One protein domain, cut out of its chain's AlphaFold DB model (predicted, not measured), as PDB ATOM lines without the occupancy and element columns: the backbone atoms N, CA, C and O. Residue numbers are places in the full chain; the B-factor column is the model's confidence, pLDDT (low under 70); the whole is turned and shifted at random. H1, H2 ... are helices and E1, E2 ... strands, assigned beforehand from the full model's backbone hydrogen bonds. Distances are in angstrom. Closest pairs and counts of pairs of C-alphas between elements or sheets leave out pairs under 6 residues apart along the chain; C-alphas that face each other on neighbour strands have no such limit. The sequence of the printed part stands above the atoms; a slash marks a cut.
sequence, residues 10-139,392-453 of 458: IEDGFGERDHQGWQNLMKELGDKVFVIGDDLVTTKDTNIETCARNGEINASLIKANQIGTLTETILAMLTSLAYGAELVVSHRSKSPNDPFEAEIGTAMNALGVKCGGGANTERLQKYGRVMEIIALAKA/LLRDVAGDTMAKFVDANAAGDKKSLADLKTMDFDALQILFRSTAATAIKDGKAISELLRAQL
ATOM      1  N   ILE A  10     238.421 207.017 210.081       95.44
ATOM      2  CA  ILE A  10     237.708 207.754 211.124       95.44
ATOM      3  C   ILE A  10     236.240 207.800 210.695       95.44
ATOM      4  O   ILE A  10     235.933 208.279 209.610       95.44
ATOM      5  N   GLU A  11     235.351 207.280 211.533       94.94
ATOM      6  CA  GLU A  11     233.898 207.311 211.335       94.94
ATOM      7  C   GLU A  11     233.295 208.352 212.270       94.94
ATOM      8  O   GLU A  11     233.658 208.360 213.448       94.94
ATOM      9  N   ASP A  12     232.424 209.219 211.744       93.62
ATOM     10  CA  ASP A  12     231.725 210.266 212.503       93.62
ATOM     11  C   ASP A  12     232.648 211.059 213.443       93.62
ATOM     12  O   ASP A  12     232.447 211.158 214.654       93.62
ATOM     13  N   GLY A  13     233.714 211.630 212.863       93.25
ATOM     14  CA  GLY A  13     234.731 212.380 213.611       93.25
ATOM     15  C   GLY A  13     234.215 213.679 214.245       93.25
ATOM     16  O   GLY A  13     234.833 214.190 215.180       93.25
ATOM     17  N   PHE A  14     233.089 214.194 213.750       95.81
ATOM     18  CA  PHE A  14     232.399 215.388 214.231       95.81
ATOM     19  C   PHE A  14     230.889 215.131 214.272       95.81
ATOM     20  O   PHE A  14     230.393 214.200 213.641       95.81
ATOM     21  N   GLY A  15     230.149 215.969 215.005       94.38
ATOM     22  CA  GLY A  15     228.688 215.893 215.013       94.38
ATOM     23  C   GLY A  15     228.099 216.129 213.619       94.38
ATOM     24  O   GLY A  15     228.669 216.851 212.802       94.38
ATOM     25  N   GLU A  16     226.920 215.573 213.365       90.81
ATOM     26  CA  GLU A  16     226.229 215.575 212.070       90.81
ATOM     27  C   GLU A  16     225.849 216.979 211.557       90.81
ATOM     28  O   GLU A  16     225.479 217.141 210.400       90.81
ATOM     29  N   ARG A  17     225.963 218.013 212.404       92.06
ATOM     30  CA  ARG A  17     225.720 219.428 212.056       92.06
ATOM     31  C   ARG A  17     226.990 220.282 211.971       92.06
ATOM     32  O   ARG A  17     226.896 221.471 211.670       92.06
ATOM     33  N   ASP A  18     228.166 219.722 212.256       96.56
ATOM     34  CA  ASP A  18     229.447 220.444 212.230       96.56
ATOM     35  C   ASP A  18     230.160 220.290 210.879       96.56
ATOM     36  O   ASP A  18     231.272 219.769 210.783       96.56
ATOM     37  N   HIS A  19     229.509 220.750 209.807       96.88
ATOM     38  CA  HIS A  19     230.047 220.670 208.443       96.88
ATOM     39  C   HIS A  19     231.446 221.296 208.322       96.88
ATOM     40  O   HIS A  19     232.304 220.784 207.607       96.88
ATOM     41  N   GLN A  20     231.719 222.373 209.070       97.94
ATOM     42  CA  GLN A  20     233.034 223.011 209.065       97.94
ATOM     43  C   GLN A  20     234.116 222.095 209.656       97.94
ATOM     44  O   GLN A  20     235.226 222.042 209.116       97.94
ATOM     45  N   GLY A  21     233.809 221.380 210.743       97.88
ATOM     46  CA  GLY A  21     234.682 220.363 211.328       97.88
ATOM     47  C   GLY A  21     234.997 219.236 210.344       97.88
ATOM     48  O   GLY A  21     236.170 218.924 210.124       97.88
ATOM     49  N   TRP A  22     233.974 218.704 209.670       98.12
ATOM     50  CA  TRP A  22     234.126 217.671 208.637       98.12
ATOM     51  C   TRP A  22     235.015 218.113 207.468       98.12
ATOM     52  O   TRP A  22     235.943 217.399 207.090       98.12
ATOM     53  N   GLN A  23     234.805 219.320 206.939       98.19
ATOM     54  CA  GLN A  23     235.637 219.876 205.865       98.19
ATOM     55  C   GLN A  23     237.100 220.044 206.285       98.19
ATOM     56  O   GLN A  23     238.015 219.748 205.513       98.19
ATOM     57  N   ASN A  24     237.339 220.499 207.517       98.00
ATOM     58  CA  ASN A  24     238.693 220.624 208.050       98.00
ATOM     59  C   ASN A  24     239.365 219.250 208.180       98.00
ATOM     60  O   ASN A  24     240.528 219.102 207.805       98.00
ATOM     61  N   LEU A  25     238.634 218.237 208.656       96.88
ATOM     62  CA  LEU A  25     239.123 216.861 208.750       96.88
ATOM     63  C   LEU A  25     239.530 216.308 207.387       96.88
ATOM     64  O   LEU A  25     240.639 215.796 207.228       96.88
ATOM     65  N   MET A  26     238.645 216.444 206.402       97.62
ATOM     66  CA  MET A  26     238.887 215.995 205.036       97.62
ATOM     67  C   MET A  26     240.073 216.705 204.391       97.62
ATOM     68  O   MET A  26     240.910 216.052 203.774       97.62
ATOM     69  N   LYS A  27     240.199 218.021 204.581       97.25
ATOM     70  CA  LYS A  27     241.328 218.798 204.059       97.25
ATOM     71  C   LYS A  27     242.678 218.337 204.622       97.25
ATOM     72  O   LYS A  27     243.659 218.303 203.886       97.25
ATOM     73  N   GLU A  28     242.748 218.015 205.913       95.31
ATOM     74  CA  GLU A  28     244.012 217.664 206.577       95.31
ATOM     75  C   GLU A  28     244.384 216.176 206.435       95.31
ATOM     76  O   GLU A  28     245.572 215.827 206.361       95.31
ATOM     77  N   LEU A  29     243.381 215.286 206.424       94.12
ATOM     78  CA  LEU A  29     243.572 213.833 206.524       94.12
ATOM     79  C   LEU A  29     242.924 213.005 205.402       94.12
ATOM     80  O   LEU A  29     243.232 211.816 205.313       94.12
ATOM     81  N   GLY A  30     242.084 213.581 204.537       94.44
ATOM     82  CA  GLY A  30     241.319 212.844 203.520       94.44
ATOM     83  C   GLY A  30     242.171 212.086 202.494       94.44
ATOM     84  O   GLY A  30     241.741 211.060 201.981       94.44
ATOM     85  N   ASP A  31     243.412 212.516 202.254       92.81
ATOM     86  CA  ASP A  31     244.351 211.801 201.374       92.81
ATOM     87  C   ASP A  31     245.103 210.656 202.085       92.81
ATOM     88  O   ASP A  31     245.880 209.928 201.467       92.81
ATOM     89  N   LYS A  32     244.929 210.513 203.407       92.31
ATOM     90  CA  LYS A  32     245.685 209.574 204.257       92.31
ATOM     91  C   LYS A  32     244.811 208.498 204.888       92.31
ATOM     92  O   LYS A  32     245.299 207.391 205.113       92.31
ATOM     93  N   VAL A  33     243.561 208.825 205.213       94.06
ATOM     94  CA  VAL A  33     242.609 207.929 205.885       94.06
ATOM     95  C   VAL A  33     241.225 208.046 205.258       94.06
ATOM     96  O   VAL A  33     240.882 209.067 204.660       94.06
ATOM     97  N   PHE A  34     240.399 207.021 205.449       96.19
ATOM     98  CA  PHE A  34     238.984 207.121 205.108       96.19
ATOM     99  C   PHE A  34     238.236 207.922 206.177       96.19
ATOM    100  O   PHE A  34     238.185 207.516 207.335       96.19
ATOM    101  N   VAL A  35     237.649 209.047 205.787       97.69
ATOM    102  CA  VAL A  35     236.694 209.829 206.570       97.69
ATOM    103  C   VAL A  35     235.302 209.345 206.182       97.69
ATOM    104  O   VAL A  35     234.799 209.641 205.095       97.69
ATOM    105  N   ILE A  36     234.735 208.523 207.059       97.75
ATOM    106  CA  ILE A  36     233.493 207.795 206.835       97.75
ATOM    107  C   ILE A  36     232.338 208.586 207.453       97.75
ATOM    108  O   ILE A  36     232.320 208.786 208.668       97.75
ATOM    109  N   GLY A  37     231.368 208.989 206.632       96.94
ATOM    110  CA  GLY A  37     230.092 209.526 207.116       96.94
ATOM    111  C   GLY A  37     229.074 208.414 207.371       96.94
ATOM    112  O   GLY A  37     228.823 207.608 206.474       96.94
ATOM    113  N   ASP A  38     228.480 208.385 208.564       94.44
ATOM    114  CA  ASP A  38     227.388 207.481 208.949       94.44
ATOM    115  C   ASP A  38     226.119 208.273 209.285       94.44
ATOM    116  O   ASP A  38     225.239 208.399 208.426       94.44
ATOM    117  N   ASP A  39     226.042 208.880 210.474       91.50
ATOM    118  CA  ASP A  39     224.878 209.681 210.884       91.50
ATOM    119  C   ASP A  39     224.761 210.977 210.058       91.50
ATOM    120  O   ASP A  39     223.665 211.501 209.870       91.50
ATOM    121  N   LEU A  40     225.875 211.453 209.486       92.75
ATOM    122  CA  LEU A  40     225.912 212.597 208.570       92.75
ATOM    123  C   LEU A  40     225.144 212.330 207.257       92.75
ATOM    124  O   LEU A  40     224.518 213.230 206.701       92.75
ATOM    125  N   VAL A  41     225.192 211.094 206.741       94.06
ATOM    126  CA  VAL A  41     224.671 210.764 205.400       94.06
ATOM    127  C   VAL A  41     223.453 209.851 205.417       94.06
ATOM    128  O   VAL A  41     222.651 209.882 204.483       94.06
ATOM    129  N   THR A  42     223.266 209.048 206.467       94.00
ATOM    130  CA  THR A  42     222.081 208.200 206.695       94.00
ATOM    131  C   THR A  42     221.712 207.266 205.532       94.00
ATOM    132  O   THR A  42     220.542 206.963 205.308       94.00
ATOM    133  N   THR A  43     222.695 206.814 204.743       95.88
ATOM    134  CA  THR A  43     222.474 205.987 203.536       95.88
ATOM    135  C   THR A  43     221.459 206.603 202.548       95.88
ATOM    136  O   THR A  43     220.747 205.898 201.834       95.88
ATOM    137  N   LYS A  44     221.370 207.935 202.490       96.44
ATOM    138  CA  LYS A  44     220.437 208.661 201.621       96.44
ATOM    139  C   LYS A  44     221.209 209.356 200.510       96.44
ATOM    140  O   LYS A  44     222.095 210.161 200.776       96.44
ATOM    141  N   ASP A  45     220.856 209.059 199.264       96.94
ATOM    142  CA  ASP A  45     221.530 209.554 198.057       96.94
ATOM    143  C   ASP A  45     221.777 211.074 198.066       96.94
ATOM    144  O   ASP A  45     222.896 211.528 197.857       96.94
ATOM    145  N   THR A  46     220.757 211.861 198.393       96.62
ATOM    146  CA  THR A  46     220.840 213.334 198.453       96.62
ATOM    147  C   THR A  46     221.732 213.858 199.584       96.62
ATOM    148  O   THR A  46     222.444 214.846 199.386       96.62
ATOM    149  N   ASN A  47     221.753 213.194 200.746       96.69
ATOM    150  CA  ASN A  47     222.635 213.571 201.854       96.69
ATOM    151  C   ASN A  47     224.091 213.204 201.516       96.69
ATOM    152  O   ASN A  47     224.976 214.042 201.673       96.69
ATOM    153  N   ILE A  48     224.327 212.005 200.965       98.00
ATOM    154  CA  ILE A  48     225.646 211.567 200.470       98.00
ATOM    155  C   ILE A  48     226.183 212.559 199.438       98.00
ATOM    156  O   ILE A  48     227.308 213.031 199.567       98.00
ATOM    157  N   GLU A  49     225.375 212.905 198.435       98.06
ATOM    158  CA  GLU A  49     225.749 213.872 197.404       98.06
ATOM    159  C   GLU A  49     226.135 215.228 197.998       98.06
ATOM    160  O   GLU A  49     227.143 215.806 197.599       98.06
ATOM    161  N   THR A  50     225.353 215.730 198.953       97.50
ATOM    162  CA  THR A  50     225.620 217.022 199.596       97.50
ATOM    163  C   THR A  50     226.950 216.995 200.348       97.50
ATOM    164  O   THR A  50     227.805 217.845 200.106       97.50
ATOM    165  N   CYS A  51     227.165 215.987 201.194       97.81
ATOM    166  CA  CYS A  51     228.365 215.886 202.025       97.81
ATOM    167  C   CYS A  51     229.620 215.633 201.176       97.81
ATOM    168  O   CYS A  51     230.655 216.274 201.366       97.81
ATOM    169  N   ALA A  52     229.533 214.748 200.179       97.62
ATOM    170  CA  ALA A  52     230.651 214.465 199.286       97.62
ATOM    171  C   ALA A  52     231.014 215.684 198.420       97.62
ATOM    172  O   ALA A  52     232.191 216.024 198.299       97.62
ATOM    173  N   ARG A  53     230.018 216.406 197.881       97.06
ATOM    174  CA  ARG A  53     230.238 217.661 197.142       97.06
ATOM    175  C   ARG A  53     230.906 218.729 198.007       97.06
ATOM    176  O   ARG A  53     231.756 219.464 197.510       97.06
ATOM    177  N   ASN A  54     230.534 218.810 199.280       97.19
ATOM    178  CA  ASN A  54     231.109 219.760 200.227       97.19
ATOM    179  C   ASN A  54     232.523 219.380 200.693       97.19
ATOM    180  O   ASN A  54     233.129 220.155 201.432       97.19
ATOM    181  N   GLY A  55     233.049 218.222 200.278       97.06
ATOM    182  CA  GLY A  55     234.346 217.723 200.723       97.06
ATOM    183  C   GLY A  55     234.339 217.312 202.193       97.06
ATOM    184  O   GLY A  55     235.313 217.563 202.889       97.06
ATOM    185  N   GLU A  56     233.238 216.735 202.679       98.25
ATOM    186  CA  GLU A  56     233.073 216.312 204.079       98.25
ATOM    187  C   GLU A  56     233.422 214.833 204.292       98.25
ATOM    188  O   GLU A  56     233.782 214.442 205.399       98.25
ATOM    189  N   ILE A  57     233.377 214.019 203.233       98.25
ATOM    190  CA  ILE A  57     233.626 212.573 203.286       98.25
ATOM    191  C   ILE A  57     234.409 212.094 202.056       98.25
ATOM    192  O   ILE A  57     234.271 212.650 200.967       98.25
ATOM    193  N   ASN A  58     235.175 211.013 202.210       98.00
ATOM    194  CA  ASN A  58     235.712 210.203 201.102       98.00
ATOM    195  C   ASN A  58     235.278 208.728 201.197       98.00
ATOM    196  O   ASN A  58     235.729 207.889 200.419       98.00
ATOM    197  N   ALA A  59     234.412 208.405 202.155       98.12
ATOM    198  CA  ALA A  59     233.778 207.111 202.289       98.12
ATOM    199  C   ALA A  59     232.400 207.266 202.947       98.12
ATOM    200  O   ALA A  59     232.187 208.153 203.773       98.12
ATOM    201  N   SER A  60     231.470 206.382 202.598       98.12
ATOM    202  CA  SER A  60     230.126 206.353 203.181       98.12
ATOM    203  C   SER A  60     229.902 205.043 203.927       98.12
ATOM    204  O   SER A  60     230.172 203.963 203.386       98.12
ATOM    205  N   LEU A  61     229.372 205.125 205.150       97.25
ATOM    206  CA  LEU A  61     228.844 203.959 205.846       97.25
ATOM    207  C   LEU A  61     227.435 203.673 205.324       97.25
ATOM    208  O   LEU A  61     226.542 204.513 205.379       97.25
ATOM    209  N   ILE A  62     227.240 202.470 204.802       97.50
ATOM    210  CA  ILE A  62     226.001 202.039 204.167       97.50
ATOM    211  C   ILE A  62     225.289 201.070 205.096       97.50
ATOM    212  O   ILE A  62     225.773 199.970 205.372       97.50
ATOM    213  N   LYS A  63     224.102 201.460 205.538       95.81
ATOM    214  CA  LYS A  63     223.200 200.655 206.353       95.81
ATOM    215  C   LYS A  63     221.853 200.616 205.651       95.81
ATOM    216  O   LYS A  63     221.098 201.583 205.694       95.81
ATOM    217  N   ALA A  64     221.511 199.480 205.044       95.75
ATOM    218  CA  ALA A  64     220.254 199.346 204.302       95.75
ATOM    219  C   ALA A  64     219.024 199.705 205.156       95.75
ATOM    220  O   ALA A  64     218.045 200.244 204.651       95.75
ATOM    221  N   ASN A  65     219.091 199.479 206.473       94.19
ATOM    222  CA  ASN A  65     218.035 199.845 207.411       94.19
ATOM    223  C   ASN A  65     217.859 201.364 207.629       94.19
ATOM    224  O   ASN A  65     216.894 201.751 208.271       94.19
ATOM    225  N   GLN A  66     218.783 202.223 207.190       95.00
ATOM    226  CA  GLN A  66     218.616 203.682 207.278       95.00
ATOM    227  C   GLN A  66     217.765 204.233 206.128       95.00
ATOM    228  O   GLN A  66     217.181 205.301 206.279       95.00
ATOM    229  N   ILE A  67     217.644 203.499 205.011       95.44
ATOM    230  CA  ILE A  67     216.841 203.917 203.851       95.44
ATOM    231  C   ILE A  67     215.667 202.977 203.575       95.44
ATOM    232  O   ILE A  67     214.556 203.446 203.374       95.44
ATOM    233  N   GLY A  68     215.852 201.659 203.687       93.56
ATOM    234  CA  GLY A  68     214.768 200.696 203.874       93.56
ATOM    235  C   GLY A  68     214.314 199.881 202.664       93.56
ATOM    236  O   GLY A  68     213.295 199.206 202.781       93.56
ATOM    237  N   THR A  69     215.027 199.897 201.539       98.44
ATOM    238  CA  THR A  69     214.852 198.921 200.441       98.44
ATOM    239  C   THR A  69     216.195 198.584 199.788       98.44
ATOM    240  O   THR A  69     217.178 199.317 199.948       98.44
ATOM    241  N   LEU A  70     216.255 197.471 199.052       98.56
ATOM    242  CA  LEU A  70     217.466 197.044 198.346       98.56
ATOM    243  C   LEU A  70     217.874 198.041 197.253       98.56
ATOM    244  O   LEU A  70     219.042 198.420 197.171       98.56
ATOM    245  N   THR A  71     216.926 198.513 196.444       98.62
ATOM    246  CA  THR A  71     217.215 199.444 195.344       98.62
ATOM    247  C   THR A  71     217.508 200.868 195.805       98.62
ATOM    248  O   THR A  71     218.391 201.499 195.225       98.62
ATOM    249  N   GLU A  72     216.887 201.366 196.883       98.56
ATOM    250  CA  GLU A  72     217.320 202.634 197.494       98.56
ATOM    251  C   GLU A  72     218.741 202.525 198.064       98.56
ATOM    252  O   GLU A  72     219.524 203.469 197.962       98.56
ATOM    253  N   THR A  73     219.111 201.357 198.607       98.62
ATOM    254  CA  THR A  73     220.477 201.108 199.091       98.62
ATOM    255  C   THR A  73     221.482 201.135 197.936       98.62
ATOM    256  O   THR A  73     222.500 201.818 198.035       98.62
ATOM    257  N   ILE A  74     221.188 200.470 196.811       98.75
ATOM    258  CA  ILE A  74     222.040 200.527 195.607       98.75
ATOM    259  C   ILE A  74     222.157 201.966 195.093       98.75
ATOM    260  O   ILE A  74     223.262 202.407 194.782       98.75
ATOM    261  N   LEU A  75     221.053 202.719 195.044       98.56
ATOM    262  CA  LEU A  75     221.053 204.118 194.611       98.56
ATOM    263  C   LEU A  75     221.997 204.983 195.467       98.56
ATOM    264  O   LEU A  75     222.804 205.745 194.929       98.56
ATOM    265  N   ALA A  76     221.945 204.827 196.792       98.50
ATOM    266  CA  ALA A  76     222.839 205.513 197.722       98.50
ATOM    267  C   ALA A  76     224.313 205.116 197.511       98.50
ATOM    268  O   ALA A  76     225.191 205.978 197.441       98.50
ATOM    269  N   MET A  77     224.586 203.820 197.331       98.81
ATOM    270  CA  MET A  77     225.937 203.305 197.081       98.81
ATOM    271  C   MET A  77     226.517 203.828 195.763       98.81
ATOM    272  O   MET A  77     227.655 204.293 195.734       98.81
ATOM    273  N   LEU A  78     225.739 203.818 194.678       98.81
ATOM    274  CA  LEU A  78     226.160 204.375 193.391       98.81
ATOM    275  C   LEU A  78     226.401 205.885 193.471       98.81
ATOM    276  O   LEU A  78     227.335 206.380 192.844       98.81
ATOM    277  N   THR A  79     225.617 206.605 194.279       98.75
ATOM    278  CA  THR A  79     225.837 208.038 194.522       98.75
ATOM    279  C   THR A  79     227.171 208.277 195.228       98.75
ATOM    280  O   THR A  79     227.948 209.113 194.780       98.75
ATOM    281  N   SER A  80     227.496 207.500 196.267       98.56
ATOM    282  CA  SER A  80     228.806 207.577 196.937       98.56
ATOM    283  C   SER A  80     229.950 207.295 195.957       98.56
ATOM    284  O   SER A  80     230.893 208.078 195.853       98.56
ATOM    285  N   LEU A  81     229.833 206.222 195.169       98.62
ATOM    286  CA  LEU A  81     230.840 205.854 194.173       98.62
ATOM    287  C   LEU A  81     231.038 206.941 193.112       98.62
ATOM    288  O   LEU A  81     232.173 207.211 192.737       98.62
ATOM    289  N   ALA A  82     229.965 207.579 192.643       98.50
ATOM    290  CA  ALA A  82     230.019 208.651 191.650       98.50
ATOM    291  C   ALA A  82     230.845 209.866 192.111       98.50
ATOM    292  O   ALA A  82     231.489 210.511 191.286       98.50
ATOM    293  N   TYR A  83     230.872 210.138 193.418       98.19
ATOM    294  CA  TYR A  83     231.725 211.160 194.033       98.19
ATOM    295  C   TYR A  83     233.144 210.661 194.364       98.19
ATOM    296  O   TYR A  83     233.925 211.379 194.981       98.19
ATOM    297  N   GLY A  84     233.498 209.439 193.955       96.94
ATOM    298  CA  GLY A  84     234.790 208.819 194.250       96.94
ATOM    299  C   GLY A  84     234.930 208.328 195.690       96.94
ATOM    300  O   GLY A  84     236.025 207.927 196.073       96.94
ATOM    301  N   ALA A  85     233.850 208.343 196.478       97.69
ATOM    302  CA  ALA A  85     233.872 207.889 197.858       97.69
ATOM    303  C   ALA A  85     233.756 206.360 197.950       97.69
ATOM    304  O   ALA A  85     232.959 205.732 197.242       97.69
ATOM    305  N   GLU A  86     234.528 205.765 198.856       97.81
ATOM    306  CA  GLU A  86     234.519 204.324 199.100       97.81
ATOM    307  C   GLU A  86     233.308 203.875 199.930       97.81
ATOM    308  O   GLU A  86     232.664 204.653 200.635       97.81
ATOM    309  N   LEU A  87     232.972 202.592 199.827       98.31
ATOM    310  CA  LEU A  87     231.788 202.021 200.465       98.31
ATOM    311  C   LEU A  87     232.185 201.136 201.638       98.31
ATOM    312  O   LEU A  87     232.949 200.189 201.461       98.31
ATOM    313  N   VAL A  88     231.600 201.364 202.810       97.69
ATOM    314  CA  VAL A  88     231.684 200.424 203.933       97.69
ATOM    315  C   VAL A  88     230.272 200.006 204.308       97.69
ATOM    316  O   VAL A  88     229.482 200.826 204.756       97.69
ATOM    317  N   VAL A  89     229.927 198.731 204.137       97.19
ATOM    318  CA  VAL A  89     228.598 198.238 204.528       97.19
ATOM    319  C   VAL A  89     228.617 197.888 206.005       97.19
ATOM    320  O   VAL A  89     229.531 197.217 206.471       97.19
ATOM    321  N   SER A  90     227.622 198.319 206.767       93.56
ATOM    322  CA  SER A  90     227.566 198.055 208.200       93.56
ATOM    323  C   SER A  90     226.237 197.457 208.605       93.56
ATOM    324  O   SER A  90     225.177 197.860 208.131       93.56
ATOM    325  N   HIS A  91     226.301 196.522 209.548       83.12
ATOM    326  CA  HIS A  91     225.116 196.159 210.304       83.12
ATOM    327  C   HIS A  91     224.867 197.207 211.401       83.12
ATOM    328  O   HIS A  91     225.806 197.755 211.983       83.12
ATOM    329  N   ARG A  92     223.613 197.503 211.750       79.88
ATOM    330  CA  ARG A  92     223.380 198.281 212.976       79.88
ATOM    331  C   ARG A  92     223.624 197.386 214.191       79.88
ATOM    332  O   ARG A  92     223.366 196.181 214.159       79.88
ATOM    333  N   SER A  93     224.076 197.973 215.303       75.75
ATOM    334  CA  SER A  93     224.016 197.279 216.594       75.75
ATOM    335  C   SER A  93     222.589 196.767 216.810       75.75
ATOM    336  O   SER A  93     221.652 197.514 216.520       75.75
ATOM    337  N   LYS A  94     222.419 195.564 217.376       85.56
ATOM    338  CA  LYS A  94     221.095 194.934 217.554       85.56
ATOM    339  C   LYS A  94     220.542 194.415 216.227       85.56
ATOM    340  O   LYS A  94     219.479 194.817 215.767       85.56
ATOM    341  N   SER A  95     221.307 193.512 215.620       89.31
ATOM    342  CA  SER A  95     220.984 192.848 214.356       89.31
ATOM    343  C   SER A  95     220.420 191.441 214.599       89.31
ATOM    344  O   SER A  95     220.847 190.783 215.555       89.31
ATOM    345  N   PRO A  96     219.509 190.950 213.736       92.94
ATOM    346  CA  PRO A  96     219.190 189.529 213.631       92.94
ATOM    347  C   PRO A  96     220.317 188.769 212.910       92.94
ATOM    348  O   PRO A  96     221.286 189.374 212.433       92.94
ATOM    349  N   ASN A  97     220.170 187.446 212.810       93.69
ATOM    350  CA  ASN A  97     221.121 186.542 212.149       93.69
ATOM    351  C   ASN A  97     221.078 186.589 210.614       93.69
ATOM    352  O   ASN A  97     221.837 185.867 209.974       93.69
ATOM    353  N   ASP A  98     220.223 187.423 210.028       95.00
ATOM    354  CA  ASP A  98     220.206 187.651 208.587       95.00
ATOM    355  C   ASP A  98     221.567 188.227 208.131       95.00
ATOM    356  O   ASP A  98     222.072 189.155 208.781       95.00
ATOM    357  N   PRO A  99     222.222 187.650 207.105       95.50
ATOM    358  CA  PRO A  99     223.547 188.071 206.675       95.50
ATOM    359  C   PRO A  99     223.533 189.004 205.452       95.50
ATOM    360  O   PRO A  99     224.555 189.108 204.771       95.50
ATOM    361  N   PHE A 100     222.410 189.661 205.137       96.12
ATOM    362  CA  PHE A 100     222.280 190.456 203.911       96.12
ATOM    363  C   PHE A 100     223.342 191.559 203.763       96.12
ATOM    364  O   PHE A 100     223.678 191.921 202.641       96.12
ATOM    365  N   GLU A 101     223.921 192.088 204.848       95.94
ATOM    366  CA  GLU A 101     225.000 193.082 204.769       95.94
ATOM    367  C   GLU A 101     226.245 192.521 204.070       95.94
ATOM    368  O   GLU A 101     226.912 193.238 203.323       95.94
ATOM    369  N   ALA A 102     226.536 191.230 204.258       95.81
ATOM    370  CA  ALA A 102     227.598 190.548 203.525       95.81
ATOM    371  C   ALA A 102     227.256 190.419 202.033       95.81
ATOM    372  O   ALA A 102     228.130 190.589 201.182       95.81
ATOM    373  N   GLU A 103     225.986 190.158 201.712       96.88
ATOM    374  CA  GLU A 103     225.501 190.054 200.331       96.88
ATOM    375  C   GLU A 103     225.576 191.407 199.611       96.88
ATOM    376  O   GLU A 103     226.123 191.481 198.514       96.88
ATOM    377  N   ILE A 104     225.116 192.489 200.250       97.62
ATOM    378  CA  ILE A 104     225.199 193.864 199.727       97.62
ATOM    379  C   ILE A 104     226.662 194.299 199.567       97.62
ATOM    380  O   ILE A 104     227.039 194.819 198.517       97.62
ATOM    381  N   GLY A 105     227.504 194.065 200.580       96.62
ATOM    382  CA  GLY A 105     228.927 194.412 200.519       96.62
ATOM    383  C   GLY A 105     229.650 193.705 199.377       96.62
ATOM    384  O   GLY A 105     230.387 194.340 198.623       96.62
ATOM    385  N   THR A 106     229.372 192.412 199.194       94.81
ATOM    386  CA  THR A 106     229.968 191.618 198.113       94.81
ATOM    387  C   THR A 106     229.414 192.000 196.744       94.81
ATOM    388  O   THR A 106     230.163 192.022 195.773       94.81
ATOM    389  N   ALA A 107     228.126 192.335 196.634       95.81
ATOM    390  CA  ALA A 107     227.520 192.770 195.376       95.81
ATOM    391  C   ALA A 107     228.193 194.023 194.795       95.81
ATOM    392  O   ALA A 107     228.325 194.147 193.583       95.81
ATOM    393  N   MET A 108     228.643 194.925 195.669       96.12
ATOM    394  CA  MET A 108     229.086 196.271 195.301       96.12
ATOM    395  C   MET A 108     230.602 196.476 195.347       96.12
ATOM    396  O   MET A 108     231.051 197.607 195.180       96.12
ATOM    397  N   ASN A 109     231.383 195.416 195.596       94.06
ATOM    398  CA  ASN A 109     232.824 195.513 195.862       94.06
ATOM    399  C   ASN A 109     233.134 196.560 196.945       94.06
ATOM    400  O   ASN A 109     234.018 197.399 196.794       94.06
ATOM    401  N   ALA A 110     232.367 196.533 198.041       96.62
ATOM    402  CA  ALA A 110     232.593 197.446 199.151       96.62
ATOM    403  C   ALA A 110     233.990 197.233 199.760       96.62
ATOM    404  O   ALA A 110     234.445 196.097 199.900       96.62
ATOM    405  N   LEU A 111     234.629 198.325 200.190       95.12
ATOM    406  CA  LEU A 111     235.935 198.329 200.862       95.12
ATOM    407  C   LEU A 111     235.954 197.390 202.074       95.12
ATOM    408  O   LEU A 111     236.965 196.759 202.377       95.12
ATOM    409  N   GLY A 112     234.830 197.301 202.784       93.31
ATOM    410  CA  GLY A 112     234.687 196.380 203.894       93.31
ATOM    411  C   GLY A 112     233.256 196.237 204.381       93.31
ATOM    412  O   GLY A 112     232.368 197.028 204.055       93.31
ATOM    413  N   VAL A 113     233.064 195.214 205.210       93.25
ATOM    414  CA  VAL A 113     231.821 194.982 205.943       93.25
ATOM    415  C   VAL A 113     232.100 195.119 207.439       93.25
ATOM    416  O   VAL A 113     232.892 194.371 208.014       93.25
ATOM    417  N   LYS A 114     231.445 196.082 208.087       92.19
ATOM    418  CA  LYS A 114     231.555 196.368 209.518       92.19
ATOM    419  C   LYS A 114     230.456 195.633 210.287       92.19
ATOM    420  O   LYS A 114     229.343 196.141 210.445       92.19
ATOM    421  N   CYS A 115     230.815 194.465 210.825       88.31
ATOM    422  CA  CYS A 115     229.946 193.637 211.672       88.31
ATOM    423  C   CYS A 115     230.387 193.578 213.147       88.31
ATOM    424  O   CYS A 115     229.852 192.794 213.923       88.31
ATOM    425  N   GLY A 116     231.398 194.351 213.560       85.12
ATOM    426  CA  GLY A 116     231.998 194.240 214.897       85.12
ATOM    427  C   GLY A 116     232.790 192.937 215.115       85.12
ATOM    428  O   GLY A 116     232.991 192.145 214.195       85.12
ATOM    429  N   GLY A 117     233.276 192.709 216.340       80.81
ATOM    430  CA  GLY A 117     234.105 191.536 216.667       80.81
ATOM    431  C   GLY A 117     233.324 190.215 216.678       80.81
ATOM    432  O   GLY A 117     232.184 190.191 217.138       80.81
ATOM    433  N   GLY A 118     233.934 189.111 216.231       79.50
ATOM    434  CA  GLY A 118     233.302 187.793 216.003       79.50
ATOM    435  C   GLY A 118     232.845 186.997 217.238       79.50
ATOM    436  O   GLY A 118     232.832 185.773 217.193       79.50
ATOM    437  N   ALA A 119     232.491 187.656 218.341       80.31
ATOM    438  CA  ALA A 119     232.048 187.002 219.576       80.31
ATOM    439  C   ALA A 119     230.554 186.626 219.580       80.31
ATOM    440  O   ALA A 119     230.134 185.790 220.377       80.31
ATOM    441  N   ASN A 120     229.747 187.231 218.702       88.19
ATOM    442  CA  ASN A 120     228.299 187.047 218.681       88.19
ATOM    443  C   ASN A 120     227.847 186.297 217.415       88.19
ATOM    444  O   ASN A 120     228.401 186.503 216.330       88.19
ATOM    445  N   THR A 121     226.811 185.463 217.541       89.69
ATOM    446  CA  THR A 121     226.310 184.592 216.465       89.69
ATOM    447  C   THR A 121     225.927 185.361 215.204       89.69
ATOM    448  O   THR A 121     226.315 184.955 214.114       89.69
ATOM    449  N   GLU A 122     225.246 186.501 215.315       90.69
ATOM    450  CA  GLU A 122     224.804 187.286 214.155       90.69
ATOM    451  C   GLU A 122     225.966 187.853 213.337       90.69
ATOM    452  O   GLU A 122     225.815 188.116 212.143       90.69
ATOM    453  N   ARG A 123     227.121 188.052 213.979       92.38
ATOM    454  CA  ARG A 123     228.357 188.517 213.336       92.38
ATOM    455  C   ARG A 123     229.047 187.363 212.634       92.38
ATOM    456  O   ARG A 123     229.461 187.511 211.491       92.38
ATOM    457  N   LEU A 124     229.110 186.207 213.299       92.50
ATOM    458  CA  LEU A 124     229.625 184.974 212.708       92.50
ATOM    459  C   LEU A 124     228.812 184.554 211.480       92.50
ATOM    460  O   LEU A 124     229.409 184.145 210.494       92.50
ATOM    461  N   GLN A 125     227.487 184.715 211.496       93.50
ATOM    462  CA  GLN A 125     226.634 184.458 210.328       93.50
ATOM    463  C   GLN A 125     226.988 185.377 209.147       93.50
ATOM    464  O   GLN A 125     227.156 184.901 208.030       93.50
ATOM    465  N   LYS A 126     227.191 186.678 209.393       93.88
ATOM    466  CA  LYS A 126     227.587 187.647 208.354       93.88
ATOM    467  C   LYS A 126     228.970 187.338 207.774       93.88
ATOM    468  O   LYS A 126     229.116 187.255 206.560       93.88
ATOM    469  N   TYR A 127     229.978 187.107 208.617       93.31
ATOM    470  CA  TYR A 127     231.315 186.729 208.138       93.31
ATOM    471  C   TYR A 127     231.326 185.349 207.465       93.31
ATOM    472  O   TYR A 127     231.994 185.162 206.452       93.31
ATOM    473  N   GLY A 128     230.550 184.396 207.985       94.81
ATOM    474  CA  GLY A 128     230.358 183.080 207.381       94.81
ATOM    475  C   GLY A 128     229.758 183.181 205.982       94.81
ATOM    476  O   GLY A 128     230.251 182.530 205.066       94.81
ATOM    477  N   ARG A 129     228.782 184.074 205.786       96.25
ATOM    478  CA  ARG A 129     228.205 184.340 204.467       96.25
ATOM    479  C   ARG A 129     229.220 184.914 203.480       96.25
ATOM    480  O   ARG A 129     229.206 184.513 202.325       96.25
ATOM    481  N   VAL A 130     230.141 185.781 203.911       93.88
ATOM    482  CA  VAL A 130     231.253 186.231 203.044       93.88
ATOM    483  C   VAL A 130     232.086 185.033 202.574       93.88
ATOM    484  O   VAL A 130     232.366 184.901 201.384       93.88
ATOM    485  N   MET A 131     232.444 184.127 203.489       93.88
ATOM    486  CA  MET A 131     233.216 182.926 203.151       93.88
ATOM    487  C   MET A 131     232.454 181.993 202.206       93.88
ATOM    488  O   MET A 131     233.044 181.452 201.271       93.88
ATOM    489  N   GLU A 132     231.151 181.829 202.426       95.81
ATOM    490  CA  GLU A 132     230.268 181.047 201.564       95.81
ATOM    491  C   GLU A 132     230.189 181.645 200.155       95.81
ATOM    492  O   GLU A 132     230.394 180.922 199.183       95.81
ATOM    493  N   ILE A 133     229.986 182.960 200.027       94.25
ATOM    494  CA  ILE A 133     229.950 183.634 198.722       94.25
ATOM    495  C   ILE A 133     231.282 183.457 197.982       94.25
ATOM    496  O   ILE A 133     231.283 183.141 196.795       94.25
ATOM    497  N   ILE A 134     232.421 183.594 198.671       90.12
ATOM    498  CA  ILE A 134     233.743 183.356 198.070       90.12
ATOM    499  C   ILE A 134     233.874 181.904 197.583       90.12
ATOM    500  O   ILE A 134     234.438 181.663 196.515       90.12
ATOM    501  N   ALA A 135     233.372 180.932 198.348       91.19
ATOM    502  CA  ALA A 135     233.387 179.528 197.945       91.19
ATOM    503  C   ALA A 135     232.493 179.277 196.718       91.19
ATOM    504  O   ALA A 135     232.942 178.628 195.772       91.19
ATOM    505  N   LEU A 136     231.283 179.846 196.694       89.00
ATOM    506  CA  LEU A 136     230.360 179.773 195.557       89.00
ATOM    507  C   LEU A 136     230.969 180.398 194.296       89.00
ATOM    508  O   LEU A 136     230.945 179.781 193.236       89.00
ATOM    509  N   ALA A 137     231.586 181.577 194.414       84.62
ATOM    510  CA  ALA A 137     232.235 182.255 193.294       84.62
ATOM    511  C   ALA A 137     233.393 181.433 192.699       84.62
ATOM    512  O   ALA A 137     233.570 181.415 191.485       84.62
ATOM    513  N   LYS A 138     234.157 180.714 193.534       85.12
ATOM    514  CA  LYS A 138     235.201 179.784 193.067       85.12
ATOM    515  C   LYS A 138     234.611 178.545 192.398       85.12
ATOM    516  O   LYS A 138     235.134 178.102 191.381       85.12
ATOM    517  N   ALA A 139     233.538 177.985 192.955       82.06
ATOM    518  CA  ALA A 139     232.875 176.809 192.395       82.06
ATOM    519  C   ALA A 139     232.230 177.098 191.028       82.06
ATOM    520  O   ALA A 139     232.279 176.249 190.142       82.06
ATOM    521  N   LEU A 392     222.189 189.237 191.930       95.94
ATOM    522  CA  LEU A 392     221.078 190.064 191.469       95.94
ATOM    523  C   LEU A 392     221.302 191.552 191.786       95.94
ATOM    524  O   LEU A 392     221.082 192.406 190.931       95.94
ATOM    525  N   LEU A 393     221.787 191.873 192.990       98.06
ATOM    526  CA  LEU A 393     222.119 193.252 193.371       98.06
ATOM    527  C   LEU A 393     223.274 193.820 192.536       98.06
ATOM    528  O   LEU A 393     223.215 194.979 192.121       98.06
ATOM    529  N   ARG A 394     224.299 193.002 192.252       97.19
ATOM    530  CA  ARG A 394     225.416 193.385 191.379       97.19
ATOM    531  C   ARG A 394     224.928 193.725 189.974       97.19
ATOM    532  O   ARG A 394     225.362 194.732 189.422       97.19
ATOM    533  N   ASP A 395     224.001 192.950 189.420       96.31
ATOM    534  CA  ASP A 395     223.435 193.226 188.096       96.31
ATOM    535  C   ASP A 395     222.631 194.518 188.066       96.31
ATOM    536  O   ASP A 395     222.778 195.301 187.132       96.31
ATOM    537  N   VAL A 396     221.814 194.779 189.092       98.00
ATOM    538  CA  VAL A 396     221.074 196.045 189.198       98.00
ATOM    539  C   VAL A 396     222.047 197.225 189.222       98.00
ATOM    540  O   VAL A 396     221.844 198.210 188.508       98.00
ATOM    541  N   ALA A 397     223.130 197.127 189.996       98.50
ATOM    542  CA  ALA A 397     224.156 198.161 190.048       98.50
ATOM    543  C   ALA A 397     224.905 198.314 188.714       98.50
ATOM    544  O   ALA A 397     225.060 199.434 188.229       98.50
ATOM    545  N   GLY A 398     225.323 197.205 188.099       98.31
ATOM    546  CA  GLY A 398     226.017 197.184 186.812       98.31
ATOM    547  C   GLY A 398     225.168 197.761 185.681       98.31
ATOM    548  O   GLY A 398     225.614 198.660 184.973       98.31
ATOM    549  N   ASP A 399     223.912 197.332 185.555       98.19
ATOM    550  CA  ASP A 399     222.966 197.865 184.569       98.19
ATOM    551  C   ASP A 399     222.720 199.365 184.779       98.19
ATOM    552  O   ASP A 399     222.715 200.133 183.815       98.19
ATOM    553  N   THR A 400     222.596 199.807 186.033       98.62
ATOM    554  CA  THR A 400     222.437 201.232 186.360       98.62
ATOM    555  C   THR A 400     223.678 202.040 185.979       98.62
ATOM    556  O   THR A 400     223.548 203.094 185.355       98.62
ATOM    557  N   MET A 401     224.884 201.551 186.294       98.62
ATOM    558  CA  MET A 401     226.141 202.196 185.894       98.62
ATOM    559  C   MET A 401     226.273 202.262 184.371       98.62
ATOM    560  O   MET A 401     226.580 203.325 183.836       98.62
ATOM    561  N   ALA A 402     225.989 201.167 183.661       98.44
ATOM    562  CA  ALA A 402     226.043 201.108 182.201       98.44
ATOM    563  C   ALA A 402     225.091 202.127 181.559       98.44
ATOM    564  O   ALA A 402     225.510 202.912 180.709       98.44
ATOM    565  N   LYS A 403     223.835 202.183 182.019       98.38
ATOM    566  CA  LYS A 403     222.849 203.180 181.579       98.38
ATOM    567  C   LYS A 403     223.286 204.612 181.895       98.38
ATOM    568  O   LYS A 403     223.123 205.507 181.069       98.38
ATOM    569  N   PHE A 404     223.870 204.837 183.071       98.31
ATOM    570  CA  PHE A 404     224.391 206.150 183.450       98.31
ATOM    571  C   PHE A 404     225.519 206.595 182.517       98.31
ATOM    572  O   PHE A 404     225.509 207.741 182.063       98.31
ATOM    573  N   VAL A 405     226.467 205.704 182.214       97.88
ATOM    574  CA  VAL A 405     227.576 205.987 181.295       97.88
ATOM    575  C   VAL A 405     227.059 206.267 179.887       97.88
ATOM    576  O   VAL A 405     227.420 207.289 179.311       97.88
ATOM    577  N   ASP A 406     226.173 205.426 179.355       97.00
ATOM    578  CA  ASP A 406     225.569 205.609 178.029       97.00
ATOM    579  C   ASP A 406     224.902 206.993 177.885       97.00
ATOM    580  O   ASP A 406     225.162 207.749 176.935       97.00
ATOM    581  N   ALA A 407     224.130 207.388 178.902       96.19
ATOM    582  CA  ALA A 407     223.421 208.662 178.929       96.19
ATOM    583  C   ALA A 407     224.345 209.885 179.090       96.19
ATOM    584  O   ALA A 407     224.055 210.940 178.521       96.19
ATOM    585  N   ASN A 408     225.450 209.774 179.838       95.44
ATOM    586  CA  ASN A 408     226.218 210.941 180.301       95.44
ATOM    587  C   ASN A 408     227.657 211.047 179.778       95.44
ATOM    588  O   ASN A 408     228.258 212.110 179.928       95.44
ATOM    589  N   ALA A 409     228.222 210.001 179.172       92.69
ATOM    590  CA  ALA A 409     229.576 210.055 178.625       92.69
ATOM    591  C   ALA A 409     229.687 211.075 177.479       92.69
ATOM    592  O   ALA A 409     228.748 211.273 176.703       92.69
ATOM    593  N   ALA A 410     230.856 211.701 177.352       83.69
ATOM    594  CA  ALA A 410     231.206 212.590 176.247       83.69
ATOM    595  C   ALA A 410     232.214 211.903 175.306       83.69
ATOM    596  O   ALA A 410     233.058 211.139 175.767       83.69
ATOM    597  N   GLY A 411     232.155 212.200 174.002       78.56
ATOM    598  CA  GLY A 411     233.078 211.645 172.997       78.56
ATOM    599  C   GLY A 411     232.642 210.293 172.419       78.56
ATOM    600  O   GLY A 411     231.444 210.046 172.277       78.56
ATOM    601  N   ASP A 412     233.613 209.443 172.058       70.19
ATOM    602  CA  ASP A 412     233.370 208.108 171.492       70.19
ATOM    603  C   ASP A 412     232.729 207.186 172.535       70.19
ATOM    604  O   ASP A 412     233.363 206.741 173.497       70.19
ATOM    605  N   LYS A 413     231.437 206.912 172.347       83.56
ATOM    606  CA  LYS A 413     230.633 206.103 173.261       83.56
ATOM    607  C   LYS A 413     230.735 204.624 172.912       83.56
ATOM    608  O   LYS A 413     230.454 204.227 171.783       83.56
ATOM    609  N   LYS A 414     231.049 203.798 173.912       88.06
ATOM    610  CA  LYS A 414     230.711 202.369 173.861       88.06
ATOM    611  C   LYS A 414     229.192 202.225 173.798       88.06
ATOM    612  O   LYS A 414     228.487 203.021 174.416       88.06
ATOM    613  N   SER A 415     228.695 201.219 173.085       92.88
ATOM    614  CA  SER A 415     227.258 200.954 173.083       92.88
ATOM    615  C   SER A 415     226.802 200.460 174.460       92.88
ATOM    616  O   SER A 415     227.576 199.843 175.196       92.88
ATOM    617  N   LEU A 416     225.528 200.662 174.803       94.81
ATOM    618  CA  LEU A 416     224.961 200.113 176.037       94.81
ATOM    619  C   LEU A 416     225.120 198.583 176.132       94.81
ATOM    620  O   LEU A 416     225.316 198.058 177.226       94.81
ATOM    621  N   ALA A 417     225.063 197.867 175.005       94.69
ATOM    622  CA  ALA A 417     225.285 196.421 174.972       94.69
ATOM    623  C   ALA A 417     226.726 196.058 175.376       94.69
ATOM    624  O   ALA A 417     226.928 195.154 176.188       94.69
ATOM    625  N   ASP A 418     227.712 196.814 174.890       94.88
ATOM    626  CA  ASP A 418     229.113 196.624 175.276       94.88
ATOM    627  C   ASP A 418     229.321 196.970 176.753       94.88
ATOM    628  O   ASP A 418     229.979 196.231 177.478       94.88
ATOM    629  N   LEU A 419     228.720 198.064 177.235       96.12
ATOM    630  CA  LEU A 419     228.819 198.478 178.638       96.12
ATOM    631  C   LEU A 419     228.255 197.421 179.598       96.12
ATOM    632  O   LEU A 419     228.843 197.180 180.647       96.12
ATOM    633  N   LYS A 420     227.150 196.759 179.233       94.62
ATOM    634  CA  LYS A 420     226.522 195.702 180.044       94.62
ATOM    635  C   LYS A 420     227.336 194.414 180.143       94.62
ATOM    636  O   LYS A 420     227.092 193.623 181.046       94.62
ATOM    637  N   THR A 421     228.261 194.191 179.215       93.69
ATOM    638  CA  THR A 421     229.127 193.001 179.189       93.69
ATOM    639  C   THR A 421     230.530 193.282 179.724       93.69
ATOM    640  O   THR A 421     231.354 192.371 179.800       93.69
ATOM    641  N   MET A 422     230.817 194.529 180.109       94.69
ATOM    642  CA  MET A 422     232.086 194.883 180.732       94.69
ATOM    643  C   MET A 422     232.244 194.218 182.098       94.69
ATOM    644  O   MET A 422     231.286 194.067 182.855       94.69
ATOM    645  N   ASP A 423     233.495 193.904 182.429       95.19
ATOM    646  CA  ASP A 423     233.883 193.582 183.796       95.19
ATOM    647  C   ASP A 423     233.420 194.682 184.766       95.19
ATOM    648  O   ASP A 423     233.466 195.878 184.448       95.19
ATOM    649  N   PHE A 424     232.963 194.270 185.947       94.81
ATOM    650  CA  PHE A 424     232.317 195.168 186.896       94.81
ATOM    651  C   PHE A 424     233.258 196.273 187.392       94.81
ATOM    652  O   PHE A 424     232.826 197.421 187.500       94.81
ATOM    653  N   ASP A 425     234.535 195.968 187.638       95.44
ATOM    654  CA  ASP A 425     235.505 196.955 188.125       95.44
ATOM    655  C   ASP A 425     235.869 197.941 187.011       95.44
ATOM    656  O   ASP A 425     235.912 199.157 187.221       95.44
ATOM    657  N   ALA A 426     236.038 197.440 185.784       96.75
ATOM    658  CA  ALA A 426     236.248 198.292 184.616       96.75
ATOM    659  C   ALA A 426     235.055 199.232 184.364       96.75
ATOM    660  O   ALA A 426     235.245 200.410 184.039       96.75
ATOM    661  N   LEU A 427     233.825 198.734 184.524       97.75
ATOM    662  CA  LEU A 427     232.610 199.539 184.407       97.75
ATOM    663  C   LEU A 427     232.518 200.575 185.529       97.75
ATOM    664  O   LEU A 427     232.189 201.729 185.258       97.75
ATOM    665  N   GLN A 428     232.854 200.202 186.764       97.56
ATOM    666  CA  GLN A 428     232.863 201.114 187.905       97.56
ATOM    667  C   GLN A 428     233.869 202.258 187.707       97.56
ATOM    668  O   GLN A 428     233.529 203.414 187.960       97.56
ATOM    669  N   ILE A 429     235.074 201.981 187.195       97.12
ATOM    670  CA  ILE A 429     236.071 203.015 186.860       97.12
ATOM    671  C   ILE A 429     235.518 203.985 185.807       97.12
ATOM    672  O   ILE A 429     235.601 205.206 185.972       97.12
ATOM    673  N   LEU A 430     234.914 203.456 184.738       96.94
ATOM    674  CA  LEU A 430     234.321 204.276 183.680       96.94
ATOM    675  C   LEU A 430     233.137 205.109 184.198       96.94
ATOM    676  O   LEU A 430     233.000 206.285 183.850       96.94
ATOM    677  N   PHE A 431     232.314 204.524 185.066       98.12
ATOM    678  CA  PHE A 431     231.221 205.199 185.755       98.12
ATOM    679  C   PHE A 431     231.731 206.360 186.615       98.12
ATOM    680  O   PHE A 431     231.259 207.482 186.434       98.12
ATOM    681  N   ARG A 432     232.744 206.132 187.465       97.88
ATOM    682  CA  ARG A 432     233.378 207.178 188.291       97.88
ATOM    683  C   ARG A 432     233.918 208.324 187.428       97.88
ATOM    684  O   ARG A 432     233.649 209.487 187.712       97.88
ATOM    685  N   SER A 433     234.611 208.015 186.329       97.00
ATOM    686  CA  SER A 433     235.127 209.034 185.399       97.00
ATOM    687  C   SER A 433     234.012 209.841 184.717       97.00
ATOM    688  O   SER A 433     234.130 211.057 184.538       97.00
ATOM    689  N   THR A 434     232.924 209.176 184.327       97.44
ATOM    690  CA  THR A 434     231.769 209.835 183.700       97.44
ATOM    691  C   THR A 434     231.051 210.736 184.704       97.44
ATOM    692  O   THR A 434     230.735 211.885 184.395       97.44
ATOM    693  N   ALA A 435     230.856 210.250 185.931       98.00
ATOM    694  CA  ALA A 435     230.263 211.013 187.018       98.00
ATOM    695  C   ALA A 435     231.106 212.240 187.388       98.00
ATOM    696  O   ALA A 435     230.552 213.329 187.505       98.00
ATOM    697  N   ALA A 436     232.434 212.114 187.469       97.50
ATOM    698  CA  ALA A 436     233.330 213.243 187.728       97.50
ATOM    699  C   ALA A 436     233.178 214.366 186.687       97.50
ATOM    700  O   ALA A 436     233.192 215.548 187.033       97.50
ATOM    701  N   THR A 437     232.972 214.006 185.415       96.62
ATOM    702  CA  THR A 437     232.689 214.981 184.349       96.62
ATOM    703  C   THR A 437     231.333 215.657 184.573       96.62
ATOM    704  O   THR A 437     231.253 216.882 184.569       96.62
ATOM    705  N   ALA A 438     230.283 214.884 184.866       96.69
ATOM    706  CA  ALA A 438     228.954 215.424 185.159       96.69
ATOM    707  C   ALA A 438     228.935 216.347 186.397       96.69
ATOM    708  O   ALA A 438     228.266 217.381 186.376       96.69
ATOM    709  N   ILE A 439     229.690 216.010 187.448       97.25
ATOM    710  CA  ILE A 439     229.859 216.839 188.653       97.25
ATOM    711  C   ILE A 439     230.544 218.160 188.295       97.25
ATOM    712  O   ILE A 439     230.092 219.219 188.729       97.25
ATOM    713  N   LYS A 440     231.603 218.120 187.473       96.06
ATOM    714  CA  LYS A 440     232.300 219.324 186.996       96.06
ATOM    715  C   LYS A 440     231.381 220.243 186.184       96.06
ATOM    716  O   LYS A 440     231.510 221.461 186.280       96.06
ATOM    717  N   ASP A 441     230.433 219.666 185.452       95.44
ATOM    718  CA  ASP A 441     229.398 220.395 184.711       95.44
ATOM    719  C   ASP A 441     228.249 220.906 185.609       95.44
ATOM    720  O   ASP A 441     227.278 221.473 185.111       95.44
ATOM    721  N   GLY A 442     228.332 220.710 186.930       95.19
ATOM    722  CA  GLY A 442     227.344 221.185 187.900       95.19
ATOM    723  C   GLY A 442     226.053 220.366 187.954       95.19
ATOM    724  O   GLY A 442     225.048 220.857 188.466       95.19
ATOM    725  N   LYS A 443     226.045 219.133 187.429       96.31
ATOM    726  CA  LYS A 443     224.855 218.270 187.436       96.31
ATOM    727  C   LYS A 443     224.644 217.607 188.803       96.31
ATOM    728  O   LYS A 443     225.601 217.244 189.489       96.31
ATOM    729  N   ALA A 444     223.379 217.397 189.166       96.25
ATOM    730  CA  ALA A 444     222.997 216.633 190.350       96.25
ATOM    731  C   ALA A 444     223.069 215.126 190.061       96.25
ATOM    732  O   ALA A 444     222.347 214.599 189.213       96.25
ATOM    733  N   ILE A 445     223.963 214.418 190.750       97.69
ATOM    734  CA  ILE A 445     224.236 213.000 190.481       97.69
ATOM    735  C   ILE A 445     223.070 212.108 190.909       97.69
ATOM    736  O   ILE A 445     222.710 211.189 190.176       97.69
ATOM    737  N   SER A 446     222.456 212.394 192.054       95.38
ATOM    738  CA  SER A 446     221.277 211.692 192.565       95.38
ATOM    739  C   SER A 446     220.117 211.759 191.575       95.38
ATOM    740  O   SER A 446     219.479 210.743 191.323       95.38
ATOM    741  N   GLU A 447     219.876 212.906 190.935       96.12
ATOM    742  CA  GLU A 447     218.842 213.040 189.900       96.12
ATOM    743  C   GLU A 447     219.164 212.207 188.653       96.12
ATOM    744  O   GLU A 447     218.310 211.464 188.161       96.12
ATOM    745  N   LEU A 448     220.409 212.271 188.171       97.88
ATOM    746  CA  LEU A 448     220.853 211.477 187.023       97.88
ATOM    747  C   LEU A 448     220.773 209.970 187.302       97.88
ATOM    748  O   LEU A 448     220.354 209.211 186.428       97.88
ATOM    749  N   LEU A 449     221.145 209.527 188.505       98.25
ATOM    750  CA  LEU A 449     221.046 208.127 188.912       98.25
ATOM    751  C   LEU A 449     219.592 207.685 189.083       98.25
ATOM    752  O   LEU A 449     219.239 206.612 188.599       98.25
ATOM    753  N   ARG A 450     218.726 208.513 189.682       97.00
ATOM    754  CA  ARG A 450     217.279 208.238 189.779       97.00
ATOM    755  C   ARG A 450     216.621 208.098 188.408       97.00
ATOM    756  O   ARG A 450     215.670 207.336 188.277       97.00
ATOM    757  N   ALA A 451     217.129 208.774 187.376       97.19
ATOM    758  CA  ALA A 451     216.648 208.575 186.010       97.19
ATOM    759  C   ALA A 451     216.995 207.178 185.450       97.19
ATOM    760  O   ALA A 451     216.225 206.633 184.661       97.19
ATOM    761  N   GLN A 452     218.119 206.582 185.869       97.94
ATOM    762  CA  GLN A 452     218.547 205.247 185.416       97.94
ATOM    763  C   GLN A 452     218.021 204.110 186.297       97.94
ATOM    764  O   GLN A 452     217.779 203.004 185.807       97.94
ATOM    765  N   LEU A 453     217.804 204.404 187.578       97.81
ATOM    766  CA  LEU A 453     217.208 203.527 188.576       97.81
ATOM    767  C   LEU A 453     215.997 204.245 189.201       97.81
ATOM    768  O   LEU A 453     216.114 204.841 190.273       97.81
TER     769      LEU A 453
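AT A GLANCE: This is residues 10 to 139 and 392 to 453 of the 458 residues of the protein "Phosphopyruvate hydratase" of Planctomycetes bacterium RBG_16_55_9 (UniProt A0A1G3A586). A small curled sheet of four parallel strands, E1 to E4, has H2, H4 and H5 over one face, and H7, H9 and H10 pack on H4 away from the sheet. H1 lies near the E1 edge, H6 near the E4 edge, and H8 folds back on H7. The printed part has 192 residues, with named elements in the order H1 E1 H2 E2 H3 H4 E3 H5 E4 H6 H7 H8 H9 H10; the class is mixed, helices and strands. It is compact, with a radius of gyration of the C-alphas of 16.8 A and spans of 53 by 48 by 29 A.

HOW THE PARTS SIT: Residues 10 to 11 pair, parallel, with residues 35 to 36 of E1, residues 34 to 37. H1, residues 19 to 29, only grazes the sheet; its closest C-alpha pair with E1 is Met 26 and Val 35, 6.7 A. E2, residues 59 to 62, is parallel to E1, with N 61 and O 37 within hydrogen-bond range at 2.9 A. E3, residues 86 to 90, is parallel to E2, with N 62 and O 88 at 2.8 A. E4, residues 112 to 114, is parallel to E3, with N 114 and O 89 at 2.8 A. Three strand-helix-strand units, parallel neighbour strands with helices between, have right-handed crossovers: E1 to E2 through H2, residues 45 to 53; E2 to E3 through H3, residues 64 to 67, and H4, residues 70 to 82; E3 to E4 through H5, residues 100 to 107. H2, H4 and H5 on one face of the sheet make two layers. H4 lies over E2 and E3 at a height over the sheet of 10.0 A. H3 and H4 only just touch, only at the corner, with 3 pairs of C-alphas within 8 A. H6, residues 121 to 139, touches H5 with its residues 126 to 133 alone, closest at C-alphas 102 and 126, 5.6 A. H7, residues 392 to 408, touches H4 at a steep tilt of 47 degrees, closest at C-alphas 74 and 397, 6.4 A. H8, residues 416 to 421, forms a hairpin with H7. H9, residues 424 to 440, touches H7, closest at C-alphas 405 and 431, 5.8 A. H10, residues 445 to 452, touches H4, closest at C-alphas 79 and 446, 6.2 A. Every O i to N i+4 pair is within hydrogen-bond range in the named helices but H3, which is too short for one.

IN THESE COORDINATES: H1 begins at C-alpha 19, (230.047, 220.670, 208.443). H4 is 18.4 A long, H6 26.1 A, and H7 and H9 24.2 A each. H10 ends at C-alpha 452, (218.547, 205.247, 185.416).

THE WHOLE: The C-alphas farthest apart, Ala 119 and Gly 411, are 52.7 A apart. Residues 140 to 391 are cut out, with 17.8 A between C-alphas 139 and 392. Of the links printed whole, none is long. No printed residue is under 70 in pLDDT.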